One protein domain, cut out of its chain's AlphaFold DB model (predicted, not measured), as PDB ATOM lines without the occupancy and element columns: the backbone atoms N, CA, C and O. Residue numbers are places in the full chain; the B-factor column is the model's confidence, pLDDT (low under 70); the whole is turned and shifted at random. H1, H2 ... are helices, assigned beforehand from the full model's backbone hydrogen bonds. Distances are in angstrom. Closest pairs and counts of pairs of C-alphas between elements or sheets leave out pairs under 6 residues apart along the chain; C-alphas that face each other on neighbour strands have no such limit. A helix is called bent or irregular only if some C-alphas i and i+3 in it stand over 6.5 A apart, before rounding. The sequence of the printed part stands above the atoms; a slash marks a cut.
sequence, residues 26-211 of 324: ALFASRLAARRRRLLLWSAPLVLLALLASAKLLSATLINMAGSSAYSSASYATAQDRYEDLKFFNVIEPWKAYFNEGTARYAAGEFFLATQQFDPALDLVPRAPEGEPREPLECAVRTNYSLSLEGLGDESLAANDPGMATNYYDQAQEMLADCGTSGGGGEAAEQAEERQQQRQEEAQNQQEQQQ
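What this domain is: This is residues 26 to 211 of the 324 residues of an uncharacterized protein of Pseudactinotalea sp. HY160 (UniProt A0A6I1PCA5). Helices H1b to H7 fold back and forth into an up-and-down bundle, each running against the one before it, and residues 26 to 55 of the long, bent H1 stick out as an arm. With this arm the spans are 101 by 39 by 22 A; the body without it spans 58 by 38 by 22 A. The printed part has 186 residues with seven named helices, H1 to H7 in chain order, and no named strand: all helix. It is only just extended, close to loose, with a radius of gyration of the C-alphas of 24.5 A.

How they stand to each other: H1, residues 26 to 72, was assigned as one helix by its hydrogen bonds but is bent, with C-alphas 42 and 45 6.8 A apart; its arms H1a, residues 26 to 42, and H1b, residues 45 to 72, stand at a steep tilt of 44 degrees. H1a touches no helix. H1b touches H2, residues 76 to 89, opposite ways at a shallow tilt of 17 degrees; their closest C-alphas, of Gly 67 and Ala 79, are 4.4 A apart. The hub is H5, residues 136 to 158; its closest C-alphas to H6, residues 162 to 176, are those of Gly 153 and Ala 165, 4.0 A apart. Every O i to N i+4 pair is within hydrogen-bond range in H1a, H1b and H5, and 8 of 10 in H2 and 10 of 11 in H6.

Where its parts are: H1a is 24.1 A long from C-alpha 26 at (100.306, 137.889, -58.545), H1b 40.5 A and H5 32.8 A. H3 is residues 95 to 107 and H4 residues 111 to 124. H7, residues 186 to 211, is 38.2 A long and ends at C-alpha 211, (49.544, 52.237, -77.964).

The domain as a whole: The C-alphas farthest apart, of Ala 26 and Gln 211, are 101.4 A apart. The printed part has no cut. The link H4 to H5 is long, with 11 residues. Residues 180 to 185 have pLDDT under 70.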
ATOM      1  N   ALA A  26     101.561 137.883 -57.785       84.56
ATOM      2  CA  ALA A  26     100.306 137.889 -58.545       84.56
ATOM      3  C   ALA A  26     100.426 137.177 -59.912       84.56
ATOM      4  O   ALA A  26      99.527 136.438 -60.336       84.56
ATOM      5  N   LEU A  27     101.555 137.344 -60.610       86.00
ATOM      6  CA  LEU A  27     101.840 136.625 -61.858       86.00
ATOM      7  C   LEU A  27     102.059 135.122 -61.624       86.00
ATOM      8  O   LEU A  27     101.606 134.303 -62.425       86.00
ATOM      9  N   PHE A  28     102.721 134.732 -60.535       86.69
ATOM     10  CA  PHE A  28     102.853 133.321 -60.174       86.69
ATOM     11  C   PHE A  28     101.505 132.704 -59.797       86.69
ATOM     12  O   PHE A  28     101.169 131.637 -60.314       86.69
ATOM     13  N   ALA A  29     100.700 133.389 -58.983       88.56
ATOM     14  CA  ALA A  29      99.366 132.942 -58.597       88.56
ATOM     15  C   ALA A  29      98.450 132.749 -59.818       88.56
ATOM     16  O   ALA A  29      97.825 131.698 -59.963       88.56
ATOM     17  N   SER A  30      98.427 133.707 -60.751       87.62
ATOM     18  CA  SER A  30      97.640 133.596 -61.991       87.62
ATOM     19  C   SER A  30      98.122 132.465 -62.908       87.62
ATOM     20  O   SER A  30      97.299 131.727 -63.454       87.62
ATOM     21  N   ARG A  31      99.440 132.249 -63.041       88.69
ATOM     22  CA  ARG A  31     100.000 131.108 -63.793       88.69
ATOM     23  C   ARG A  31      99.633 129.765 -63.164       88.69
ATOM     24  O   ARG A  31      99.264 128.840 -63.888       88.69
ATOM     25  N   LEU A  32      99.706 129.653 -61.837       90.88
ATOM     26  CA  LEU A  32      99.297 128.451 -61.106       90.88
ATOM     27  C   LEU A  32      97.795 128.189 -61.266       90.88
ATOM     28  O   LEU A  32      97.409 127.060 -61.568       90.88
ATOM     29  N   ALA A  33      96.958 129.223 -61.152       89.75
ATOM     30  CA  ALA A  33      95.517 129.125 -61.371       89.75
ATOM     31  C   ALA A  33      95.182 128.685 -62.808       89.75
ATOM     32  O   ALA A  33      94.378 127.773 -63.005       89.75
ATOM     33  N   ALA A  34      95.846 129.256 -63.819       90.44
ATOM     34  CA  ALA A  34      95.674 128.866 -65.218       90.44
ATOM     35  C   ALA A  34      96.125 127.419 -65.481       90.44
ATOM     36  O   ALA A  34      95.438 126.678 -66.189       90.44
ATOM     37  N   ARG A  35      97.245 126.989 -64.881       91.62
ATOM     38  CA  ARG A  35      97.723 125.601 -64.959       91.62
ATOM     39  C   ARG A  35      96.734 124.642 -64.304       91.62
ATOM     40  O   ARG A  35      96.379 123.650 -64.928       91.62
ATOM     41  N   ARG A  36      96.243 124.950 -63.097       92.44
ATOM     42  CA  ARG A  36      95.227 124.145 -62.400       92.44
ATOM     43  C   ARG A  36      93.941 124.050 -63.222       92.44
ATOM     44  O   ARG A  36      93.427 122.955 -63.388       92.44
ATOM     45  N   ARG A  37      93.458 125.159 -63.797       92.00
ATOM     46  CA  ARG A  37      92.261 125.163 -64.654       92.00
ATOM     47  C   ARG A  37      92.448 124.318 -65.912       92.00
ATOM     48  O   ARG A  37      91.540 123.581 -66.269       92.00
ATOM     49  N   ARG A  38      93.614 124.385 -66.566       92.44
ATOM     50  CA  ARG A  38      93.931 123.492 -67.691       92.44
ATOM     51  C   ARG A  38      93.943 122.037 -67.243       92.44
ATOM     52  O   ARG A  38      93.258 121.242 -67.860       92.44
ATOM     53  N   LEU A  39      94.639 121.699 -66.159       92.62
ATOM     54  CA  LEU A  39      94.656 120.324 -65.648       92.62
ATOM     55  C   LEU A  39      93.239 119.810 -65.359       92.62
ATOM     56  O   LEU A  39      92.905 118.731 -65.823       92.62
ATOM     57  N   LEU A  40      92.391 120.615 -64.708       92.81
ATOM     58  CA  LEU A  40      90.994 120.263 -64.438       92.81
ATOM     59  C   LEU A  40      90.162 120.097 -65.711       92.81
ATOM     60  O   LEU A  40      89.387 119.159 -65.794       92.81
ATOM     61  N   LEU A  41      90.311 120.972 -66.708       94.56
ATOM     62  CA  LEU A  41      89.581 120.853 -67.978       94.56
ATOM     63  C   LEU A  41      90.025 119.633 -68.790       94.56
ATOM     64  O   LEU A  41      89.201 119.003 -69.442       94.56
ATOM     65  N   TRP A  42      91.313 119.293 -68.737       94.25
ATOM     66  CA  TRP A  42      91.851 118.111 -69.404       94.25
ATOM     67  C   TRP A  42      91.496 116.815 -68.660       94.25
ATOM     68  O   TRP A  42      91.285 115.796 -69.308       94.25
ATOM     69  N   SER A  43      91.376 116.842 -67.326       94.94
ATOM     70  CA  SER A  43      90.923 115.689 -66.534       94.94
ATOM     71  C   SER A  43      89.400 115.562 -66.450       94.94
ATOM     72  O   SER A  43      88.903 114.471 -66.186       94.94
ATOM     73  N   ALA A  44      88.650 116.647 -66.670       94.56
ATOM     74  CA  ALA A  44      87.189 116.678 -66.619       94.56
ATOM     75  C   ALA A  44      86.509 115.563 -67.432       94.56
ATOM     76  O   ALA A  44      85.635 114.917 -66.859       94.56
ATOM     77  N   PRO A  45      86.882 115.271 -68.697       94.69
ATOM     78  CA  PRO A  45      86.247 114.181 -69.439       94.69
ATOM     79  C   PRO A  45      86.488 112.813 -68.794       94.69
ATOM     80  O   PRO A  45      85.565 112.012 -68.717       94.69
ATOM     81  N   LEU A  46      87.692 112.552 -68.275       95.19
ATOM     82  CA  LEU A  46      88.001 111.283 -67.612       95.19
ATOM     83  C   LEU A  46      87.205 111.121 -66.311       95.19
ATOM     84  O   LEU A  46      86.633 110.066 -66.062       95.19
ATOM     85  N   VAL A  47      87.138 112.181 -65.500       95.81
ATOM     86  CA  VAL A  47      86.339 112.189 -64.266       95.81
ATOM     87  C   VAL A  47      84.856 112.017 -64.585       95.81
ATOM     88  O   VAL A  47      84.178 111.251 -63.911       95.81
ATOM     89  N   LEU A  48      84.352 112.678 -65.631       96.19
ATOM     90  CA  LEU A  48      82.968 112.526 -66.071       96.19
ATOM     91  C   LEU A  48      82.668 111.085 -66.497       96.19
ATOM     92  O   LEU A  48      81.661 110.532 -66.071       96.19
ATOM     93  N   LEU A  49      83.546 110.459 -67.286       95.81
ATOM     94  CA  LEU A  49      83.400 109.053 -67.672       95.81
ATOM     95  C   LEU A  49      83.398 108.125 -66.453       95.81
ATOM     96  O   LEU A  49      82.555 107.236 -66.374       95.81
ATOM     97  N   ALA A  50      84.288 108.359 -65.483       94.62
ATOM     98  CA  ALA A  50      84.310 107.592 -64.241       94.62
ATOM     99  C   ALA A  50      82.999 107.752 -63.451       94.62
ATOM    100  O   ALA A  50      82.431 106.757 -63.016       94.62
ATOM    101  N   LEU A  51      82.471 108.976 -63.332       95.62
ATOM    102  CA  LEU A  51      81.189 109.234 -62.666       95.62
ATOM    103  C   LEU A  51      80.015 108.551 -63.376       95.62
ATOM    104  O   LEU A  51      79.151 107.986 -62.711       95.62
ATOM    105  N   LEU A  52      79.989 108.571 -64.711       93.44
ATOM    106  CA  LEU A  52      78.963 107.879 -65.496       93.44
ATOM    107  C   LEU A  52      79.047 106.359 -65.314       93.44
ATOM    108  O   LEU A  52      78.018 105.712 -65.130       93.44
ATOM    109  N   ALA A  53      80.256 105.793 -65.309       90.25
ATOM    110  CA  ALA A  53      80.463 104.375 -65.033       90.25
ATOM    111  C   ALA A  53      79.994 104.006 -63.615       90.25
ATOM    112  O   ALA A  53      79.248 103.043 -63.452       90.25
ATOM    113  N   SER A  54      80.346 104.806 -62.603       91.62
ATOM    114  CA  SER A  54      79.873 104.608 -61.228       91.62
ATOM    115  C   SER A  54      78.350 104.679 -61.127       91.62
ATOM    116  O   SER A  54      77.745 103.802 -60.519       91.62
ATOM    117  N   ALA A  55      77.715 105.672 -61.754       90.88
ATOM    118  CA  ALA A  55      76.260 105.797 -61.760       90.88
ATOM    119  C   ALA A  55      75.579 104.596 -62.438       90.88
ATOM    120  O   ALA A  55      74.579 104.093 -61.925       90.88
ATOM    121  N   LYS A  56      76.135 104.093 -63.550       86.56
ATOM    122  CA  LYS A  56      75.614 102.905 -64.244       86.56
ATOM    123  C   LYS A  56      75.714 101.652 -63.372       86.56
ATOM    124  O   LYS A  56      74.731 100.926 -63.269       86.56
ATOM    125  N   LEU A  57      76.855 101.424 -62.719       86.94
ATOM    126  CA  LEU A  57      77.051 100.266 -61.837       86.94
ATOM    127  C   LEU A  57      76.125 100.319 -60.620       86.94
ATOM    128  O   LEU A  57      75.466  99.331 -60.323       86.94
ATOM    129  N   LEU A  58      76.004 101.484 -59.979       88.31
ATOM    130  CA  LEU A  58      75.064 101.679 -58.872       88.31
ATOM    131  C   LEU A  58      73.617 101.415 -59.306       88.31
ATOM    132  O   LEU A  58      72.872 100.768 -58.577       88.31
ATOM    133  N   SER A  59      73.231 101.870 -60.501       86.50
ATOM    134  CA  SER A  59      71.890 101.619 -61.043       86.50
ATOM    135  C   SER A  59      71.642 100.122 -61.239       86.50
ATOM    136  O   SER A  59      70.622  99.617 -60.786       86.50
ATOM    137  N   ALA A  60      72.593  99.396 -61.836       85.38
ATOM    138  CA  ALA A  60      72.491  97.947 -62.006       85.38
ATOM    139  C   ALA A  60      72.357  97.219 -60.656       85.38
ATOM    140  O   ALA A  60      71.481  96.376 -60.497       85.38
ATOM    141  N   THR A  61      73.158  97.581 -59.648       86.00
ATOM    142  CA  THR A  61      73.062  96.970 -58.313       86.00
ATOM    143  C   THR A  61      71.690  97.190 -57.675       86.00
ATOM    144  O   THR A  61      71.122  96.256 -57.118       86.00
ATOM    145  N   LEU A  62      71.135  98.401 -57.779       87.56
ATOM    146  CA  LEU A  62      69.815  98.711 -57.223       87.56
ATOM    147  C   LEU A  62      68.690  97.952 -57.932       87.56
ATOM    148  O   LEU A  62      67.787  97.456 -57.264       87.56
ATOM    149  N   ILE A  63      68.752  97.827 -59.263       87.25
ATOM    150  CA  ILE A  63      67.767  97.046 -60.021       87.25
ATOM    151  C   ILE A  63      67.864  95.564 -59.638       87.25
ATOM    152  O   ILE A  63      66.833  94.941 -59.402       87.25
ATOM    153  N   ASN A  64      69.078  95.021 -59.480       86.44
ATOM    154  CA  ASN A  64      69.264  93.634 -59.042       86.44
ATOM    155  C   ASN A  64      68.686  93.398 -57.648       86.44
ATOM    156  O   ASN A  64      67.930  92.458 -57.456       86.44
ATOM    157  N   MET A  65      68.963  94.292 -56.694       86.19
ATOM    158  CA  MET A  65      68.377  94.215 -55.352       86.19
ATOM    159  C   MET A  65      66.846  94.260 -55.383       86.19
ATOM    160  O   MET A  65      66.199  93.509 -54.657       86.19
ATOM    161  N   ALA A  66      66.259  95.115 -56.226       85.81
ATOM    162  CA  ALA A  66      64.811  95.192 -56.383       85.81
ATOM    163  C   ALA A  66      64.227  93.909 -57.000       85.81
ATOM    164  O   ALA A  66      63.205  93.423 -56.519       85.81
ATOM    165  N   GLY A  67      64.882  93.347 -58.022       87.00
ATOM    166  CA  GLY A  67      64.500  92.075 -58.640       87.00
ATOM    167  C   GLY A  67      64.576  90.912 -57.654       87.00
ATOM    168  O   GLY A  67      63.589  90.207 -57.469       87.00
ATOM    169  N   SER A  68      65.694  90.774 -56.935       87.06
ATOM    170  CA  SER A  68      65.876  89.712 -55.938       87.06
ATOM    171  C   SER A  68      64.884  89.845 -54.783       87.06
ATOM    172  O   SER A  68      64.294  88.853 -54.373       87.06
ATOM    173  N   SER A  69      64.614  91.067 -54.307       89.12
ATOM    174  CA  SER A  69      63.571  91.295 -53.299       89.12
ATOM    175  C   SER A  69      62.183  90.899 -53.807       89.12
ATOM    176  O   SER A  69      61.416  90.307 -53.051       89.12
ATOM    177  N   ALA A  70      61.849  91.227 -55.059       88.12
ATOM    178  CA  ALA A  70      60.574  90.846 -55.657       88.12
ATOM    179  C   ALA A  70      60.457  89.321 -55.772       88.12
ATOM    180  O   ALA A  70      59.445  88.758 -55.354       88.12
ATOM    181  N   TYR A  71      61.519  88.655 -56.232       88.06
ATOM    182  CA  TYR A  71      61.595  87.199 -56.320       88.06
ATOM    183  C   TYR A  71      61.413  86.532 -54.951       88.06
ATOM    184  O   TYR A  71      60.567  85.655 -54.809       88.06
ATOM    185  N   SER A  72      62.128  86.992 -53.917       90.00
ATOM    186  CA  SER A  72      61.987  86.472 -52.547       90.00
ATOM    187  C   SER A  72      60.590  86.684 -51.958       90.00
ATOM    188  O   SER A  72      60.183  85.940 -51.074       90.00
ATOM    189  N   SER A  73      59.843  87.679 -52.444       89.75
ATOM    190  CA  SER A  73      58.439  87.914 -52.072       89.75
ATOM    191  C   SER A  73      57.422  87.180 -52.959       89.75
ATOM    192  O   SER A  73      56.236  87.494 -52.896       89.75
ATOM    193  N   ALA A  74      57.874  86.256 -53.817       90.81
ATOM    194  CA  ALA A  74      57.074  85.557 -54.830       90.81
ATOM    195  C   ALA A  74      56.357  86.481 -55.841       90.81
ATOM    196  O   ALA A  74      55.433  86.075 -56.542       90.81
ATOM    197  N   SER A  75      56.802  87.737 -55.969       92.38
ATOM    198  CA  SER A  75      56.319  88.673 -56.989       92.38
ATOM    199  C   SER A  75      57.095  88.469 -58.292       92.38
ATOM    200  O   SER A  75      57.918  89.298 -58.695       92.38
ATOM    201  N   TYR A  76      56.869  87.326 -58.943       91.94
ATOM    202  CA  TYR A  76      57.675  86.895 -60.088       91.94
ATOM    203  C   TYR A  76      57.537  87.807 -61.306       91.94
ATOM    204  O   TYR A  76      58.552  88.136 -61.903       91.94
ATOM    205  N   ALA A  77      56.341  88.315 -61.615       91.75
ATOM    206  CA  ALA A  77      56.162  89.283 -62.702       91.75
ATOM    207  C   ALA A  77      56.988  90.565 -62.474       91.75
ATOM    208  O   ALA A  77      57.674  91.041 -63.371       91.75
ATOM    209  N   THR A  78      57.009  91.081 -61.236       89.94
ATOM    210  CA  THR A  78      57.860  92.236 -60.910       89.94
ATOM    211  C   THR A  78      59.340  91.872 -61.003       89.94
ATOM    212  O   THR A  78      60.132  92.682 -61.470       89.94
ATOM    213  N   ALA A  79      59.739  90.675 -60.564       90.50
ATOM    214  CA  ALA A  79      61.120  90.220 -60.690       90.50
ATOM    215  C   ALA A  79      61.556  90.129 -62.163       90.50
ATOM    216  O   ALA A  79      62.623  90.639 -62.502       90.50
ATOM    217  N   GLN A  80      60.710  89.565 -63.034       91.31
ATOM    218  CA  GLN A  80      60.936  89.475 -64.479       91.31
ATOM    219  C   GLN A  80      61.195  90.860 -65.086       91.31
ATOM    220  O   GLN A  80      62.252  91.053 -65.681       91.31
ATOM    221  N   ASP A  81      60.316  91.842 -64.843       90.69
ATOM    222  CA  ASP A  81      60.476  93.213 -65.357       90.69
ATOM    223  C   ASP A  81      61.820  93.836 -64.924       90.69
ATOM    224  O   ASP A  81      62.520  94.483 -65.706       90.69
ATOM    225  N   ARG A  82      62.229  93.627 -63.661       89.19
ATOM    226  CA  ARG A  82      63.511  94.149 -63.148       89.19
ATOM    227  C   ARG A  82      64.717  93.455 -63.772       89.19
ATOM    228  O   ARG A  82      65.730  94.110 -64.027       89.19
ATOM    229  N   TYR A  83      64.648  92.148 -63.994       89.94
ATOM    230  CA  TYR A  83      65.735  91.411 -64.632       89.94
ATOM    231  C   TYR A  83      65.823  91.698 -66.137       89.94
ATOM    232  O   TYR A  83      66.934  91.774 -66.669       89.94
ATOM    233  N   GLU A  84      64.701  91.985 -66.799       89.31
ATOM    234  CA  GLU A  84      64.689  92.471 -68.178       89.31
ATOM    235  C   GLU A  84      65.408  93.824 -68.289       89.31
ATOM    236  O   GLU A  84      66.327  93.969 -69.103       89.31
ATOM    237  N   ASP A  85      65.088  94.786 -67.410       85.56
ATOM    238  CA  ASP A  85      65.775  96.085 -67.344       85.56
ATOM    239  C   ASP A  85      67.302  95.900 -67.221       85.56
ATOM    240  O   ASP A  85      68.100  96.597 -67.865       85.56
ATOM    241  N   LEU A  86      67.738  94.920 -66.421       85.38
ATOM    242  CA  LEU A  86      69.151  94.614 -66.204       85.38
ATOM    243  C   LEU A  86      69.893  94.166 -67.458       85.38
ATOM    244  O   LEU A  86      71.099  94.413 -67.528       85.38
ATOM    245  N   LYS A  87      69.225  93.596 -68.467       86.00
ATOM    246  CA  LYS A  87      69.874  93.206 -69.732       86.00
ATOM    247  C   LYS A  87      70.534  94.399 -70.430       86.00
ATOM    248  O   LYS A  87      71.575  94.250 -71.064       86.00
ATOM    249  N   PHE A  88      69.989  95.609 -70.272       79.56
ATOM    250  CA  PHE A  88      70.575  96.838 -70.821       79.56
ATOM    251  C   PHE A  88      71.688  97.436 -69.937       79.56
ATOM    252  O   PHE A  88      72.624  98.105 -70.409       79.56
ATOM    253  N   PHE A  89      71.600  97.244 -68.619       73.75
ATOM    254  CA  PHE A  89      72.546  97.832 -67.669       73.75
ATOM    255  C   PHE A  89      73.767  96.953 -67.394       73.75
ATOM    256  O   PHE A  89      74.853  97.501 -67.177       73.75
ATOM    257  N   ASN A  90      73.618  95.632 -67.450       73.94
ATOM    258  CA  ASN A  90      74.661  94.673 -67.130       73.94
ATOM    259  C   ASN A  90      75.547  94.373 -68.348       73.94
ATOM    260  O   ASN A  90      75.170  93.649 -69.262       73.94
ATOM    261  N   VAL A  91      76.753  94.944 -68.340       72.12
ATOM    262  CA  VAL A  91      77.763  94.752 -69.399       72.12
ATOM    263  C   VAL A  91      78.900  93.831 -68.936       72.12
ATOM    264  O   VAL A  91      79.703  93.394 -69.751       72.12
ATOM    265  N   ILE A  92      78.995  93.548 -67.632       79.19
ATOM    266  CA  ILE A  92      80.125  92.803 -67.052       79.19
ATOM    267  C   ILE A  92      79.843  91.301 -67.073       79.19
ATOM    268  O   ILE A  92      80.692  90.528 -67.502       79.19
ATOM    269  N   GLU A  93      78.648  90.893 -66.646       86.00
ATOM    270  CA  GLU A  93      78.241  89.486 -66.572       86.00
ATOM    271  C   GLU A  93      76.882  89.318 -67.262       86.00
ATOM    272  O   GLU A  93      75.866  89.135 -66.586       86.00
ATOM    273  N   PRO A  94      76.824  89.447 -68.601       88.62
ATOM    274  CA  PRO A  94      75.567  89.608 -69.336       88.62
ATOM    275  C   PRO A  94      74.609  88.417 -69.178       88.62
ATOM    276  O   PRO A  94      73.395  88.605 -69.202       88.62
ATOM    277  N   TRP A  95      75.138  87.214 -68.936       93.00
ATOM    278  CA  TRP A  95      74.354  86.000 -68.702       93.00
ATOM    279  C   TRP A  95      73.451  86.077 -67.459       93.00
ATOM    280  O   TRP A  95      72.369  85.501 -67.469       93.00
ATOM    281  N   LYS A  96      73.838  86.824 -66.409       91.75
ATOM    282  CA  LYS A  96      73.091  86.869 -65.136       91.75
ATOM    283  C   LYS A  96      71.694  87.462 -65.272       91.75
ATOM    284  O   LYS A  96      70.783  87.024 -64.584       91.75
ATOM    285  N   ALA A  97      71.518  88.453 -66.148       91.62
ATOM    286  CA  ALA A  97      70.208  89.069 -66.355       91.62
ATOM    287  C   ALA A  97      69.223  88.070 -66.983       91.62
ATOM    288  O   ALA A  97      68.101  87.929 -66.510       91.62
ATOM    289  N   TYR A  98      69.683  87.323 -67.992       95.38
ATOM    290  CA  TYR A  98      68.916  86.237 -68.603       95.38
ATOM    291  C   TYR A  98      68.649  85.100 -67.617       95.38
ATOM    292  O   TYR A  98      67.511  84.672 -67.481       95.38
ATOM    293  N   PHE A  99      69.672  84.660 -66.883       94.88
ATOM    294  CA  PHE A  99      69.528  83.609 -65.882       94.88
ATOM    295  C   PHE A  99      68.497  83.978 -64.808       94.88
ATOM    296  O   PHE A  99      67.578  83.208 -64.560       94.88
ATOM    297  N   ASN A 100      68.594  85.173 -64.220       93.69
ATOM    298  CA  ASN A 100      67.682  85.604 -63.163       93.69
ATOM    299  C   ASN A 100      66.242  85.792 -63.671       93.69
ATOM    300  O   ASN A 100      65.296  85.414 -62.978       93.69
ATOM    301  N   GLU A 101      66.053  86.321 -64.886       94.62
ATOM    302  CA  GLU A 101      64.723  86.371 -65.502       94.62
ATOM    303  C   GLU A 101      64.171  84.964 -65.759       94.62
ATOM    304  O   GLU A 101      63.024  84.693 -65.415       94.62
ATOM    305  N   GLY A 102      64.986  84.056 -66.303       95.69
ATOM    306  CA  GLY A 102      64.618  82.655 -66.510       95.69
ATOM    307  C   GLY A 102      64.196  81.975 -65.212       95.69
ATOM    308  O   GLY A 102      63.158  81.323 -65.173       95.69
ATOM    309  N   THR A 103      64.929  82.202 -64.121       95.06
ATOM    310  CA  THR A 103      64.586  81.678 -62.793       95.06
ATOM    311  C   THR A 103      63.255  82.243 -62.288       95.06
ATOM    312  O   THR A 103      62.431  81.498 -61.762       95.06
ATOM    313  N   ALA A 104      62.991  83.538 -62.494       93.88
ATOM    314  CA  ALA A 104      61.701  84.141 -62.155       93.88
ATOM    315  C   ALA A 104      60.542  83.574 -62.993       93.88
ATOM    316  O   ALA A 104      59.452  83.368 -62.466       93.88
ATOM    317  N   ARG A 105      60.770  83.290 -64.280       96.56
ATOM    318  CA  ARG A 105      59.785  82.646 -65.166       96.56
ATOM    319  C   ARG A 105      59.516  81.202 -64.767       96.56
ATOM    320  O   ARG A 105      58.360  80.813 -64.659       96.56
ATOM    321  N   TYR A 106      60.567  80.443 -64.467       96.12
ATOM    322  CA  TYR A 106      60.456  79.081 -63.951       96.12
ATOM    323  C   TYR A 106      59.606  79.045 -62.676       96.12
ATOM    324  O   TYR A 106      58.651  78.280 -62.588       96.12
ATOM    325  N   ALA A 107      59.897  79.925 -61.713       93.38
ATOM    326  CA  ALA A 107      59.149  79.998 -60.460       93.38
ATOM    327  C   ALA A 107      57.681  80.432 -60.653       93.38
ATOM    328  O   ALA A 107      56.826  80.090 -59.841       93.38
ATOM    329  N   ALA A 108      57.376  81.143 -61.744       94.19
ATOM    330  CA  ALA A 108      56.013  81.479 -62.153       94.19
ATOM    331  C   ALA A 108      55.285  80.337 -62.899       94.19
ATOM    332  O   ALA A 108      54.126  80.513 -63.269       94.19
ATOM    333  N   GLY A 109      55.942  79.196 -63.142       95.19
ATOM    334  CA  GLY A 109      55.412  78.095 -63.955       95.19
ATOM    335  C   GLY A 109      55.452  78.363 -65.462       95.19
ATOM    336  O   GLY A 109      54.865  77.626 -66.241       95.19
ATOM    337  N   GLU A 110      56.139  79.415 -65.912       97.62
ATOM    338  CA  GLU A 110      56.265  79.764 -67.330       97.62
ATOM    339  C   GLU A 110      57.434  79.002 -67.978       97.62
ATOM    340  O   GLU A 110      58.380  79.608 -68.493       97.62
ATOM    341  N   PHE A 111      57.412  77.667 -67.940       98.06
ATOM    342  CA  PHE A 111      58.584  76.843 -68.267       98.06
ATOM    343  C   PHE A 111      59.135  77.087 -69.679       98.06
ATOM    344  O   PHE A 111      60.341  77.253 -69.851       98.06
ATOM    345  N   PHE A 112      58.270  77.221 -70.689       98.06
ATOM    346  CA  PHE A 112      58.704  77.537 -72.057       98.06
ATOM    347  C   PHE A 112      59.358  78.923 -72.174       98.06
ATOM    348  O   PHE A 112      60.304  79.121 -72.934       98.06
ATOM    349  N   LEU A 113      58.862  79.922 -71.441       97.94
ATOM    350  CA  LEU A 113      59.486  81.245 -71.461       97.94
ATOM    351  C   LEU A 113      60.799  81.240 -70.674       97.94
ATOM    352  O   LEU A 113      61.723  81.962 -71.046       97.94
ATOM    353  N   ALA A 114      60.904  80.412 -69.633       97.75
ATOM    354  CA  ALA A 114      62.139  80.201 -68.891       97.75
ATOM    355  C   ALA A 114      63.242  79.603 -69.781       97.75
ATOM    356  O   ALA A 114      64.349  80.143 -69.803       97.75
ATOM    357  N   THR A 115      62.945  78.578 -70.596       98.12
ATOM    358  CA  THR A 115      63.932  78.005 -71.537       98.12
ATOM    359  C   THR A 115      64.444  79.043 -72.539       98.12
ATOM    360  O   THR A 115      65.648  79.112 -72.783       98.12
ATOM    361  N   GLN A 116      63.577  79.938 -73.028       98.12
ATOM    362  CA  GLN A 116      63.985  81.048 -73.902       98.12
ATOM    363  C   GLN A 116      64.912  82.076 -73.231       98.12
ATOM    364  O   GLN A 116      65.576  82.836 -73.933       98.12
ATOM    365  N   GLN A 117      64.969  82.126 -71.896       97.56
ATOM    366  CA  GLN A 117      65.952  82.941 -71.177       97.56
ATOM    367  C   GLN A 117      67.215  82.151 -70.824       97.56
ATOM    368  O   GLN A 117      68.313  82.702 -70.876       97.56
ATOM    369  N   PHE A 118      67.100  80.865 -70.496       97.62
ATOM    370  CA  PHE A 118      68.273  80.053 -70.173       97.62
ATOM    371  C   PHE A 118      69.153  79.752 -71.387       97.62
ATOM    372  O   PHE A 118      70.370  79.689 -71.232       97.62
ATOM    373  N   ASP A 119      68.579  79.660 -72.586       97.25
ATOM    374  CA  ASP A 119      69.326  79.482 -73.835       97.25
ATOM    375  C   ASP A 119      70.379  80.593 -74.078       97.25
ATOM    376  O   ASP A 119      71.579  80.294 -74.089       97.25
ATOM    377  N   PRO A 120      70.023  81.896 -74.120       96.38
ATOM    378  CA  PRO A 120      71.024  82.956 -74.225       96.38
ATOM    379  C   PRO A 120      71.914  83.070 -72.977       96.38
ATOM    380  O   PRO A 120      73.066  83.493 -73.090       96.38
ATOM    381  N   ALA A 121      71.434  82.698 -71.784       96.06
ATOM    382  CA  ALA A 121      72.290  82.650 -70.597       96.06
ATOM    383  C   ALA A 121      73.420  81.620 -70.766       96.06
ATOM    384  O   ALA A 121      74.568  81.910 -70.421       96.06
ATOM    385  N   LEU A 122      73.118  80.454 -71.345       95.31
ATOM    386  CA  LEU A 122      74.074  79.375 -71.584       95.31
ATOM    387  C   LEU A 122      75.112  79.749 -72.651       95.31
ATOM    388  O   LEU A 122      76.265  79.318 -72.585       95.31
ATOM    389  N   ASP A 123      74.741  80.580 -73.620       95.00
ATOM    390  CA  ASP A 123      75.667  81.126 -74.621       95.00
ATOM    391  C   ASP A 123      76.619  82.191 -74.074       95.00
ATOM    392  O   ASP A 123      77.732  82.351 -74.577       95.00
ATOM    393  N   LEU A 124      76.201  82.911 -73.034       94.62
ATOM    394  CA  LEU A 124      76.947  84.037 -72.473       94.62
ATOM    395  C   LEU A 124      77.752  83.684 -71.216       94.62
ATOM    396  O   LEU A 124      78.636  84.454 -70.827       94.62
ATOM    397  N   VAL A 125      77.427  82.577 -70.544       94.31
ATOM    398  CA  VAL A 125      78.130  82.139 -69.335       94.31
ATOM    399  C   VAL A 125      79.573  81.737 -69.674       94.31
ATOM    400  O   VAL A 125      79.811  81.135 -70.724       94.31
ATOM    401  N   PRO A 126      80.569  82.072 -68.831       91.19
ATOM    402  CA  PRO A 126      81.938  81.611 -69.039       91.19
ATOM    403  C   PRO A 126      82.000  80.081 -69.121       91.19
ATOM    404  O   PRO A 126      81.531  79.400 -68.210       91.19
ATOM    405  N   ARG A 127      82.589  79.560 -70.205       88.25
ATOM    406  CA  ARG A 127      82.740  78.120 -70.454       88.25
ATOM    407  C   ARG A 127      84.172  77.665 -70.213       88.25
ATOM    408  O   ARG A 127      85.119  78.431 -70.425       88.25
ATOM    409  N   ALA A 128      84.313  76.403 -69.826       81.19
ATOM    410  CA  ALA A 128      85.607  75.741 -69.791       81.19
ATOM    411  C   ALA A 128      86.203  75.626 -71.211       81.19
ATOM    412  O   ALA A 128      85.459  75.590 -72.200       81.19
ATOM    413  N   PRO A 129      87.539  75.561 -71.348       82.50
ATOM    414  CA  PRO A 129      88.174  75.156 -72.596       82.50
ATOM    415  C   PRO A 129      87.680  73.780 -73.073       82.50
ATOM    416  O   PRO A 129      87.297  72.923 -72.281       82.50
ATOM    417  N   GLU A 130      87.711  73.547 -74.385       80.19
ATOM    418  CA  GLU A 130      87.271  72.274 -74.962       80.19
ATOM    419  C   GLU A 130      88.096  71.095 -74.409       80.19
ATOM    420  O   GLU A 130      89.326  71.100 -74.471       80.19
ATOM    421  N   GLY A 131      87.409  70.077 -73.879       77.12
ATOM    422  CA  GLY A 131      88.032  68.897 -73.267       77.12
ATOM    423  C   GLY A 131      88.335  69.027 -71.769       77.12
ATOM    424  O   GLY A 131      88.818  68.062 -71.176       77.12
ATOM    425  N   GLU A 132      88.041  70.174 -71.158       80.31
ATOM    426  CA  GLU A 132      88.040  70.360 -69.704       80.31
ATOM    427  C   GLU A 132      86.621  70.161 -69.133       80.31
ATOM    428  O   GLU A 132      85.636  70.317 -69.864       80.31
ATOM    429  N   PRO A 133      86.488  69.761 -67.852       78.88
ATOM    430  CA  PRO A 133      85.180  69.640 -67.215       78.88
ATOM    431  C   PRO A 133      84.453  70.986 -67.212       78.88
ATOM    432  O   PRO A 133      85.085  72.041 -67.171       78.88
ATOM    433  N   ARG A 134      83.119  70.945 -67.237       86.19
ATOM    434  CA  ARG A 134      82.297  72.157 -67.177       86.19
ATOM    435  C   ARG A 134      82.560  72.919 -65.878       86.19
ATOM    436  O   ARG A 134      82.793  72.329 -64.825       86.19
ATOM    437  N   GLU A 135      82.530  74.244 -65.977       86.75
ATOM    438  CA  GLU A 135      82.698  75.128 -64.826       86.75
ATOM    439  C   GLU A 135      81.385  75.237 -64.026       86.75
ATOM    440  O   GLU A 135      80.302  75.202 -64.622       86.75
ATOM    441  N   PRO A 136      81.441  75.491 -62.704       87.75
ATOM    442  CA  PRO A 136      80.246  75.571 -61.857       87.75
ATOM    443  C   PRO A 136      79.192  76.581 -62.334       87.75
ATOM    444  O   PRO A 136      77.996  76.356 -62.172       87.75
ATOM    445  N   LEU A 137      79.616  77.693 -62.945       89.69
ATOM    446  CA  LEU A 137      78.694  78.701 -63.479       89.69
ATOM    447  C   LEU A 137      77.905  78.179 -64.683       89.69
ATOM    448  O   LEU A 137      76.702  78.411 -64.763       89.69
ATOM    449  N   GLU A 138      78.564  77.470 -65.605       91.25
ATOM    450  CA  GLU A 138      77.887  76.848 -66.748       91.25
ATOM    451  C   GLU A 138      76.878  75.811 -66.253       91.25
ATOM    452  O   GLU A 138      75.733  75.793 -66.709       91.25
ATOM    453  N   CYS A 139      77.271  75.002 -65.267       91.75
ATOM    454  CA  CYS A 139      76.387  73.997 -64.698       91.75
ATOM    455  C   CYS A 139      75.200  74.593 -63.946       91.75
ATOM    456  O   CYS A 139      74.097  74.091 -64.113       91.75
ATOM    457  N   ALA A 140      75.355  75.711 -63.232       90.56
ATOM    458  CA  ALA A 140      74.214  76.402 -62.631       90.56
ATOM    459  C   ALA A 140      73.159  76.809 -63.683       90.56
ATOM    460  O   ALA A 140      71.963  76.604 -63.473       90.56
ATOM    461  N   VAL A 141      73.594  77.341 -64.834       94.25
ATOM    462  CA  VAL A 141      72.687  77.699 -65.943       94.25
ATOM    463  C   VAL A 141      72.017  76.456 -66.530       94.25
ATOM    464  O   VAL A 141      70.799  76.440 -66.702       94.25
ATOM    465  N   ARG A 142      72.796  75.404 -66.797       94.56
ATOM    466  CA  ARG A 142      72.292  74.132 -67.331       94.56
ATOM    467  C   ARG A 142      71.300  73.451 -66.398       94.56
ATOM    468  O   ARG A 142      70.295  72.946 -66.883       94.56
ATOM    469  N   THR A 143      71.532  73.475 -65.087       93.06
ATOM    470  CA  THR A 143      70.609  72.902 -64.100       93.06
ATOM    471  C   THR A 143      69.258  73.601 -64.141       93.06
ATOM    472  O   THR A 143      68.238  72.932 -64.254       93.06
ATOM    473  N   ASN A 144      69.211  74.935 -64.141       94.50
ATOM    474  CA  ASN A 144      67.924  75.630 -64.221       94.50
ATOM    475  C   ASN A 144      67.229  75.454 -65.586       94.50
ATOM    476  O   ASN A 144      65.998  75.372 -65.644       94.50
ATOM    477  N   TYR A 145      67.995  75.353 -66.679       97.12
ATOM    478  CA  TYR A 145      67.437  74.983 -67.982       97.12
ATOM    479  C   TYR A 145      66.821  73.575 -67.908       97.12
ATOM    480  O   TYR A 145      65.646  73.404 -68.222       97.12
ATOM    481  N   SER A 146      67.568  72.589 -67.406       96.31
ATOM    482  CA  SER A 146      67.104  71.213 -67.202       96.31
ATOM    483  C   SER A 146      65.793  71.160 -66.413       96.31
ATOM    484  O   SER A 146      64.826  70.572 -66.887       96.31
ATOM    485  N   LEU A 147      65.703  71.875 -65.287       95.25
ATOM    486  CA  LEU A 147      64.475  71.959 -64.486       95.25
ATOM    487  C   LEU A 147      63.292  72.542 -65.275       95.25
ATOM    488  O   LEU A 147      62.155  72.110 -65.102       95.25
ATOM    489  N   SER A 148      63.537  73.509 -66.161       97.94
ATOM    490  CA  SER A 148      62.486  74.079 -67.016       97.94
ATOM    491  C   SER A 148      62.022  73.095 -68.090       97.94
ATOM    492  O   SER A 148      60.833  73.019 -68.377       97.94
ATOM    493  N   LEU A 149      62.939  72.317 -68.672       98.19
ATOM    494  CA  LEU A 149      62.591  71.240 -69.605       98.19
ATOM    495  C   LEU A 149      61.804  70.137 -68.896       98.19
ATOM    496  O   LEU A 149      60.794  69.678 -69.413       98.19
ATOM    497  N   GLU A 150      62.210  69.773 -67.686       96.62
ATOM    498  CA  GLU A 150      61.476  68.846 -66.834       96.62
ATOM    499  C   GLU A 150      60.034  69.331 -66.574       96.62
ATOM    500  O   GLU A 150      59.096  68.551 -66.732       96.62
ATOM    501  N   GLY A 151      59.838  70.622 -66.278       97.25
ATOM    502  CA  GLY A 151      58.501  71.216 -66.138       97.25
ATOM    503  C   GLY A 151      57.656  71.141 -67.419       97.25
ATOM    504  O   GLY A 151      56.464  70.851 -67.355       97.25
ATOM    505  N   LEU A 152      58.258  71.310 -68.602       98.38
ATOM    506  CA  LEU A 152      57.569  71.076 -69.885       98.38
ATOM    507  C   LEU A 152      57.198  69.597 -70.088       98.38
ATOM    508  O   LEU A 152      56.173  69.287 -70.702       98.38
ATOM    509  N   GLY A 153      58.017  68.684 -69.563       97.38
ATOM    510  CA  GLY A 153      57.709  67.259 -69.502       97.38
ATOM    511  C   GLY A 153      56.456  66.981 -68.672       97.38
ATOM    512  O   GLY A 153      55.565  66.262 -69.132       97.38
ATOM    513  N   ASP A 154      56.336  67.621 -67.508       96.88
ATOM    514  CA  ASP A 154      55.146  67.524 -66.651       96.88
ATOM    515  C   ASP A 154      53.895  68.069 -67.318       96.88
ATOM    516  O   ASP A 154      52.847  67.424 -67.294       96.88
ATOM    517  N   GLU A 155      53.996  69.249 -67.934       97.62
ATOM    518  CA  GLU A 155      52.885  69.850 -68.671       97.62
ATOM    519  C   GLU A 155      52.424  68.941 -69.813       97.62
ATOM    520  O   GLU A 155      51.222  68.790 -70.043       97.62
ATOM    521  N   SER A 156      53.364  68.279 -70.491       97.75
ATOM    522  CA  SER A 156      53.065  67.326 -71.562       97.75
ATOM    523  C   SER A 156      52.366  66.072 -71.031       97.75
ATOM    524  O   SER A 156      51.367  65.641 -71.610       97.75
ATOM    525  N   LEU A 157      52.810  65.522 -69.892       95.31
ATOM    526  CA  LEU A 157      52.102  64.424 -69.221       95.31
ATOM    527  C   LEU A 157      50.689  64.832 -68.809       95.31
ATOM    528  O   LEU A 157      49.734  64.108 -69.086       95.31
ATOM    529  N   ALA A 158      50.534  66.009 -68.201       95.56
ATOM    530  CA  ALA A 158      49.233  66.543 -67.811       95.56
ATOM    531  C   ALA A 158      48.307  66.760 -69.024       95.56
ATOM    532  O   ALA A 158      47.089  66.597 -68.921       95.56
ATOM    533  N   ALA A 159      48.880  67.064 -70.191       96.38
ATOM    534  CA  ALA A 159      48.178  67.167 -71.466       96.38
ATOM    535  C   ALA A 159      47.900  65.809 -72.151       96.38
ATOM    536  O   ALA A 159      47.331  65.794 -73.243       96.38
ATOM    537  N   ASN A 160      48.226  64.678 -71.511       95.38
ATOM    538  CA  ASN A 160      48.149  63.319 -72.066       95.38
ATOM    539  C   ASN A 160      49.016  63.105 -73.321       95.38
ATOM    540  O   ASN A 160      48.678  62.279 -74.169       95.38
ATOM    541  N   ASP A 161      50.147  63.805 -73.422       96.75
ATOM    542  CA  ASP A 161      51.157  63.610 -74.466       96.75
ATOM    543  C   ASP A 161      52.454  63.023 -73.871       96.75
ATOM    544  O   ASP A 161      53.451  63.728 -73.674       96.75
ATOM    545  N   PRO A 162      52.466  61.714 -73.553       95.19
ATOM    546  CA  PRO A 162      53.641  61.071 -72.977       95.19
ATOM    547  C   PRO A 162      54.833  61.037 -73.939       95.19
ATOM    548  O   PRO A 162      55.972  61.028 -73.486       95.19
ATOM    549  N   GLY A 163      54.597  61.073 -75.256       95.94
ATOM    550  CA  GLY A 163      55.675  61.122 -76.243       95.94
ATOM    551  C   GLY A 163      56.444  62.442 -76.179       95.94
ATOM    552  O   GLY A 163      57.675  62.444 -76.155       95.94
ATOM    553  N   MET A 164      55.736  63.573 -76.104       96.62
ATOM    554  CA  MET A 164      56.366  64.875 -75.868       96.62
ATOM    555  C   MET A 164      57.030  64.945 -74.494       96.62
ATOM    556  O   MET A 164      58.147  65.452 -74.398       96.62
ATOM    557  N   ALA A 165      56.404  64.377 -73.460       97.19
ATOM    558  CA  ALA A 165      56.996  64.330 -72.129       97.19
ATOM    559  C   ALA A 165      58.350  63.610 -72.111       97.19
ATOM    560  O   ALA A 165      59.328  64.161 -71.609       97.19
ATOM    561  N   THR A 166      58.439  62.422 -72.720       96.25
ATOM    562  CA  THR A 166      59.701  61.676 -72.842       96.25
ATOM    563  C   THR A 166      60.783  62.515 -73.524       96.25
ATOM    564  O   THR A 166      61.880  62.619 -72.983       96.25
ATOM    565  N   ASN A 167      60.464  63.195 -74.633       97.19
ATOM    566  CA  ASN A 167      61.425  64.069 -75.319       97.19
ATOM    567  C   ASN A 167      61.930  65.214 -74.427       97.19
ATOM    568  O   ASN A 167      63.093  65.608 -74.530       97.19
ATOM    569  N   TYR A 168      61.072  65.797 -73.587       98.19
ATOM    570  CA  TYR A 168      61.483  66.858 -72.668       98.19
ATOM    571  C   TYR A 168      62.357  66.335 -71.527       98.19
ATOM    572  O   TYR A 168      63.374  66.959 -71.230       98.19
ATOM    573  N   TYR A 169      62.030  65.180 -70.941       97.00
ATOM    574  CA  TYR A 169      62.874  64.558 -69.914       97.00
ATOM    575  C   TYR A 169      64.235  64.109 -70.461       97.00
ATOM    576  O   TYR A 169      65.233  64.226 -69.754       97.00
ATOM    577  N   ASP A 170      64.304  63.652 -71.714       95.94
ATOM    578  CA  ASP A 170      65.572  63.349 -72.391       95.94
ATOM    579  C   ASP A 170      66.448  64.599 -72.537       95.94
ATOM    580  O   ASP A 170      67.621  64.600 -72.162       95.94
ATOM    581  N   GLN A 171      65.867  65.699 -73.026       96.69
ATOM    582  CA  GLN A 171      66.581  66.974 -73.148       96.69
ATOM    583  C   GLN A 171      67.009  67.525 -71.781       96.69
ATOM    584  O   GLN A 171      68.089  68.102 -71.658       96.69
ATOM    585  N   ALA A 172      66.177  67.356 -70.748       95.50
ATOM    586  CA  ALA A 172      66.498  67.779 -69.389       95.50
ATOM    587  C   ALA A 172      67.736  67.043 -68.848       95.50
ATOM    588  O   ALA A 172      68.639  67.691 -68.311       95.50
ATOM    589  N   GLN A 173      67.826  65.729 -69.068       93.50
ATOM    590  CA  GLN A 173      68.991  64.923 -68.691       93.50
ATOM    591  C   GLN A 173      70.237  65.313 -69.501       93.50
ATOM    592  O   GLN A 173      71.319  65.472 -68.936       93.50
ATOM    593  N   GLU A 174      70.097  65.553 -70.809       93.62
ATOM    594  CA  GLU A 174      71.214  65.993 -71.658       93.62
ATOM    595  C   GLU A 174      71.814  67.325 -71.181       93.62
ATOM    596  O   GLU A 174      73.035  67.508 -71.213       93.62
ATOM    597  N   MET A 175      70.989  68.249 -70.676       92.44
ATOM    598  CA  MET A 175      71.487  69.507 -70.114       92.44
ATOM    599  C   MET A 175      72.427  69.282 -68.925       92.44
ATOM    600  O   MET A 175      73.393  70.036 -68.784       92.44
ATOM    601  N   LEU A 176      72.176  68.251 -68.114       89.81
ATOM    602  CA  LEU A 176      72.947  67.911 -66.915       89.81
ATOM    603  C   LEU A 176      74.177  67.043 -67.192       89.81
ATOM    604  O   LEU A 176      74.989  66.842 -66.283       89.81
ATOM    605  N   ALA A 177      74.361  66.578 -68.432       84.75
ATOM    606  CA  ALA A 177      75.558  65.844 -68.820       84.75
ATOM    607  C   ALA A 177      76.816  66.608 -68.372       84.75
ATOM    608  O   ALA A 177      76.876  67.837 -68.428       84.75
ATOM    609  N   ASP A 178      77.815  65.888 -67.868       80.69
ATOM    610  CA  ASP A 178      79.075  66.398 -67.301       80.69
ATOM    611  C   ASP A 178      78.952  67.540 -66.257       80.69
ATOM    612  O   ASP A 178      79.948  68.204 -65.967       80.69
ATOM    613  N   CYS A 179      77.764  67.752 -65.671       82.38
ATOM    614  CA  CYS A 179      77.500  68.724 -64.602       82.38
ATOM    615  C   CYS A 179      77.269  68.103 -63.215       82.38
ATOM    616  O   CYS A 179      77.014  68.852 -62.274       82.38
ATOM    617  N   GLY A 180      77.397  66.777 -63.054       66.88
ATOM    618  CA  GLY A 180      77.299  66.085 -61.752       66.88
ATOM    619  C   GLY A 180      78.338  66.548 -60.712       66.88
ATOM    620  O   GLY A 180      79.029  67.548 -60.917       66.88
ATOM    621  N   THR A 181      78.516  65.823 -59.597       59.44
ATOM    622  CA  THR A 181      79.399  66.235 -58.475       59.44
ATOM    623  C   THR A 181      80.785  66.760 -58.894       59.44
ATOM    624  O   THR A 181      81.302  67.697 -58.284       59.44
ATOM    625  N   SER A 182      81.398  66.216 -59.952       52.28
ATOM    626  CA  SER A 182      82.711  66.661 -60.444       52.28
ATOM    627  C   SER A 182      82.697  67.909 -61.340       52.28
ATOM    628  O   SER A 182      83.752  68.510 -61.522       52.28
ATOM    629  N   GLY A 183      81.549  68.276 -61.921       52.28
ATOM    630  CA  GLY A 183      81.372  69.388 -62.873       52.28
ATOM    631  C   GLY A 183      80.773  70.661 -62.264       52.28
ATOM    632  O   GLY A 183      80.518  71.630 -62.966       52.28
ATOM    633  N   GLY A 184      80.535  70.686 -60.950       55.66
ATOM    634  CA  GLY A 184      80.099  71.894 -60.245       55.66
ATOM    635  C   GLY A 184      78.589  72.160 -60.220       55.66
ATOM    636  O   GLY A 184      78.200  73.202 -59.699       55.66
ATOM    637  N   GLY A 185      77.738  71.248 -60.710       60.06
ATOM    638  CA  GLY A 185      76.276  71.313 -60.519       60.06
ATOM    639  C   GLY A 185      75.801  70.826 -59.141       60.06
ATOM    640  O   GLY A 185      74.707  71.183 -58.705       60.06
ATOM    641  N   GLY A 186      76.646  70.082 -58.418       71.12
ATOM    642  CA  GLY A 186      76.395  69.643 -57.040       71.12
ATOM    643  C   GLY A 186      75.208  68.682 -56.889       71.12
ATOM    644  O   GLY A 186      74.718  68.117 -57.863       71.12
ATOM    645  N   GLU A 187      74.733  68.522 -55.652       78.00
ATOM    646  CA  GLU A 187      73.649  67.592 -55.283       78.00
ATOM    647  C   GLU A 187      72.325  67.896 -56.006       78.00
ATOM    648  O   GLU A 187      71.540  66.991 -56.276       78.00
ATOM    649  N   ALA A 188      72.073  69.162 -56.355       76.38
ATOM    650  CA  ALA A 188      70.851  69.572 -57.046       76.38
ATOM    651  C   ALA A 188      70.764  69.011 -58.474       76.38
ATOM    652  O   ALA A 188      69.682  68.620 -58.908       76.38
ATOM    653  N   ALA A 189      71.890  68.956 -59.194       80.88
ATOM    654  CA  ALA A 189      71.941  68.357 -60.525       80.88
ATOM    655  C   ALA A 189      71.677  66.844 -60.459       80.88
ATOM    656  O   ALA A 189      70.870  66.334 -61.226       80.88
ATOM    657  N   GLU A 190      72.284  66.145 -59.499       83.12
ATOM    658  CA  GLU A 190      72.105  64.696 -59.330       83.12
ATOM    659  C   GLU A 190      70.660  64.338 -58.963       83.12
ATOM    660  O   GLU A 190      70.049  63.471 -59.585       83.12
ATOM    661  N   GLN A 191      70.063  65.065 -58.015       85.50
ATOM    662  CA  GLN A 191      68.661  64.863 -57.639       85.50
ATOM    663  C   GLN A 191      67.688  65.167 -58.786       85.50
ATOM    664  O   GLN A 191      66.621  64.554 -58.861       85.50
ATOM    665  N   ALA A 192      68.007  66.139 -59.645       85.75
ATOM    666  CA  ALA A 192      67.207  66.432 -60.830       85.75
ATOM    667  C   ALA A 192      67.310  65.290 -61.850       85.75
ATOM    668  O   ALA A 192      66.284  64.807 -62.318       85.75
ATOM    669  N   GLU A 193      68.518  64.796 -62.121       87.50
ATOM    670  CA  GLU A 193      68.751  63.696 -63.059       87.50
ATOM    671  C   GLU A 193      68.015  62.411 -62.634       87.50
ATOM    672  O   GLU A 193      67.273  61.832 -63.429       87.50
ATOM    673  N   GLU A 194      68.122  62.007 -61.363       89.81
ATOM    674  CA  GLU A 194      67.412  60.831 -60.830       89.81
ATOM    675  C   GLU A 194      65.888  60.965 -60.955       89.81
ATOM    676  O   GLU A 194      65.184  60.018 -61.318       89.81
ATOM    677  N   ARG A 195      65.362  62.156 -60.664       91.81
ATOM    678  CA  ARG A 195      63.929  62.451 -60.751       91.81
ATOM    679  C   ARG A 195      63.438  62.424 -62.198       91.81
ATOM    680  O   ARG A 195      62.355  61.904 -62.463       91.81
ATOM    681  N   GLN A 196      64.227  62.963 -63.121       92.31
ATOM    682  CA  GLN A 196      63.915  62.990 -64.548       92.31
ATOM    683  C   GLN A 196      63.897  61.582 -65.140       92.31
ATOM    684  O   GLN A 196      62.970  61.265 -65.880       92.31
ATOM    685  N   GLN A 197      64.835  60.712 -64.751       93.12
ATOM    686  CA  GLN A 197      64.836  59.300 -65.157       93.12
ATOM    687  C   GLN A 197      63.547  58.587 -64.725       93.12
ATOM    688  O   GLN A 197      62.883  57.951 -65.541       93.12
ATOM    689  N   GLN A 198      63.132  58.756 -63.465       94.12
ATOM    690  CA  GLN A 198      61.893  58.146 -62.960       94.12
ATOM    691  C   GLN A 198      60.655  58.631 -63.727       94.12
ATOM    692  O   GLN A 198      59.804  57.830 -64.116       94.12
ATOM    693  N   ARG A 199      60.556  59.941 -63.984       92.31
ATOM    694  CA  ARG A 199      59.420  60.517 -64.726       92.31
ATOM    695  C   ARG A 199      59.420  60.128 -66.196       92.31
ATOM    696  O   ARG A 199      58.356  59.957 -66.790       92.31
ATOM    697  N   GLN A 200      60.598  59.932 -66.773       93.38
ATOM    698  CA  GLN A 200      60.737  59.422 -68.125       93.38
ATOM    699  C   GLN A 200      60.217  57.985 -68.244       93.38
ATOM    700  O   GLN A 200      59.463  57.696 -69.175       93.38
ATOM    701  N   GLU A 201      60.572  57.097 -67.312       94.06
ATOM    702  CA  GLU A 201      60.052  55.723 -67.278       94.06
ATOM    703  C   GLU A 201      58.525  55.706 -67.132       94.06
ATOM    704  O   GLU A 201      57.832  54.954 -67.822       94.06
ATOM    705  N   GLU A 202      57.975  56.571 -66.276       93.25
ATOM    706  CA  GLU A 202      56.528  56.736 -66.137       93.25
ATOM    707  C   GLU A 202      55.874  57.173 -67.458       93.25
ATOM    708  O   GLU A 202      54.884  56.572 -67.883       93.25
ATOM    709  N   ALA A 203      56.450  58.169 -68.137       92.31
ATOM    710  CA  ALA A 203      55.969  58.642 -69.430       92.31
ATOM    711  C   ALA A 203      55.977  57.525 -70.486       92.31
ATOM    712  O   ALA A 203      54.973  57.315 -71.167       92.31
ATOM    713  N   GLN A 204      57.063  56.753 -70.576       92.94
ATOM    714  CA  GLN A 204      57.172  55.632 -71.516       92.94
ATOM    715  C   GLN A 204      56.111  54.555 -71.241       92.94
ATOM    716  O   GLN A 204      55.411  54.133 -72.160       92.94
ATOM    717  N   ASN A 205      55.904  54.180 -69.974       92.88
ATOM    718  CA  ASN A 205      54.870  53.213 -69.587       92.88
ATOM    719  C   ASN A 205      53.454  53.692 -69.959       92.88
ATOM    720  O   ASN A 205      52.612  52.896 -70.386       92.88
ATOM    721  N   GLN A 206      53.166  54.989 -69.804       91.19
ATOM    722  CA  GLN A 206      51.892  55.570 -70.241       91.19
ATOM    723  C   GLN A 206      51.762  55.555 -71.770       91.19
ATOM    724  O   GLN A 206      50.692  55.244 -72.298       91.19
ATOM    725  N   GLN A 207      52.849  55.831 -72.492       90.56
ATOM    726  CA  GLN A 207      52.883  55.778 -73.952       90.56
ATOM    727  C   GLN A 207      52.613  54.363 -74.488       90.56
ATOM    728  O   GLN A 207      51.911  54.201 -75.490       90.56
ATOM    729  N   GLU A 208      53.143  53.330 -73.831       90.56
ATOM    730  CA  GLU A 208      52.886  51.927 -74.171       90.56
ATOM    731  C   GLU A 208      51.431  51.529 -73.898       90.56
ATOM    732  O   GLU A 208      50.823  50.853 -74.725       90.56
ATOM    733  N   GLN A 209      50.831  51.992 -72.797       88.62
ATOM    734  CA  GLN A 209      49.411  51.746 -72.503       88.62
ATOM    735  C   GLN A 209      48.477  52.404 -73.526       88.62
ATOM    736  O   GLN A 209      47.477  51.802 -73.915       88.62
ATOM    737  N   GLN A 210      48.810  53.609 -74.002       84.56
ATOM    738  CA  GLN A 210      48.040  54.281 -75.054       84.56
ATOM    739  C   GLN A 210      48.156  53.569 -76.412       84.56
ATOM    740  O   GLN A 210      47.188  53.528 -77.169       84.56
ATOM    741  N   GLN A 211      49.317  52.982 -76.719       76.50
ATOM    742  CA  GLN A 211      49.544  52.237 -77.964       76.50
ATOM    743  C   GLN A 211      49.071  50.773 -77.902       76.50
ATOM    744  O   GLN A 211      48.753  50.193 -78.936       76.50
TER     745      GLN A 211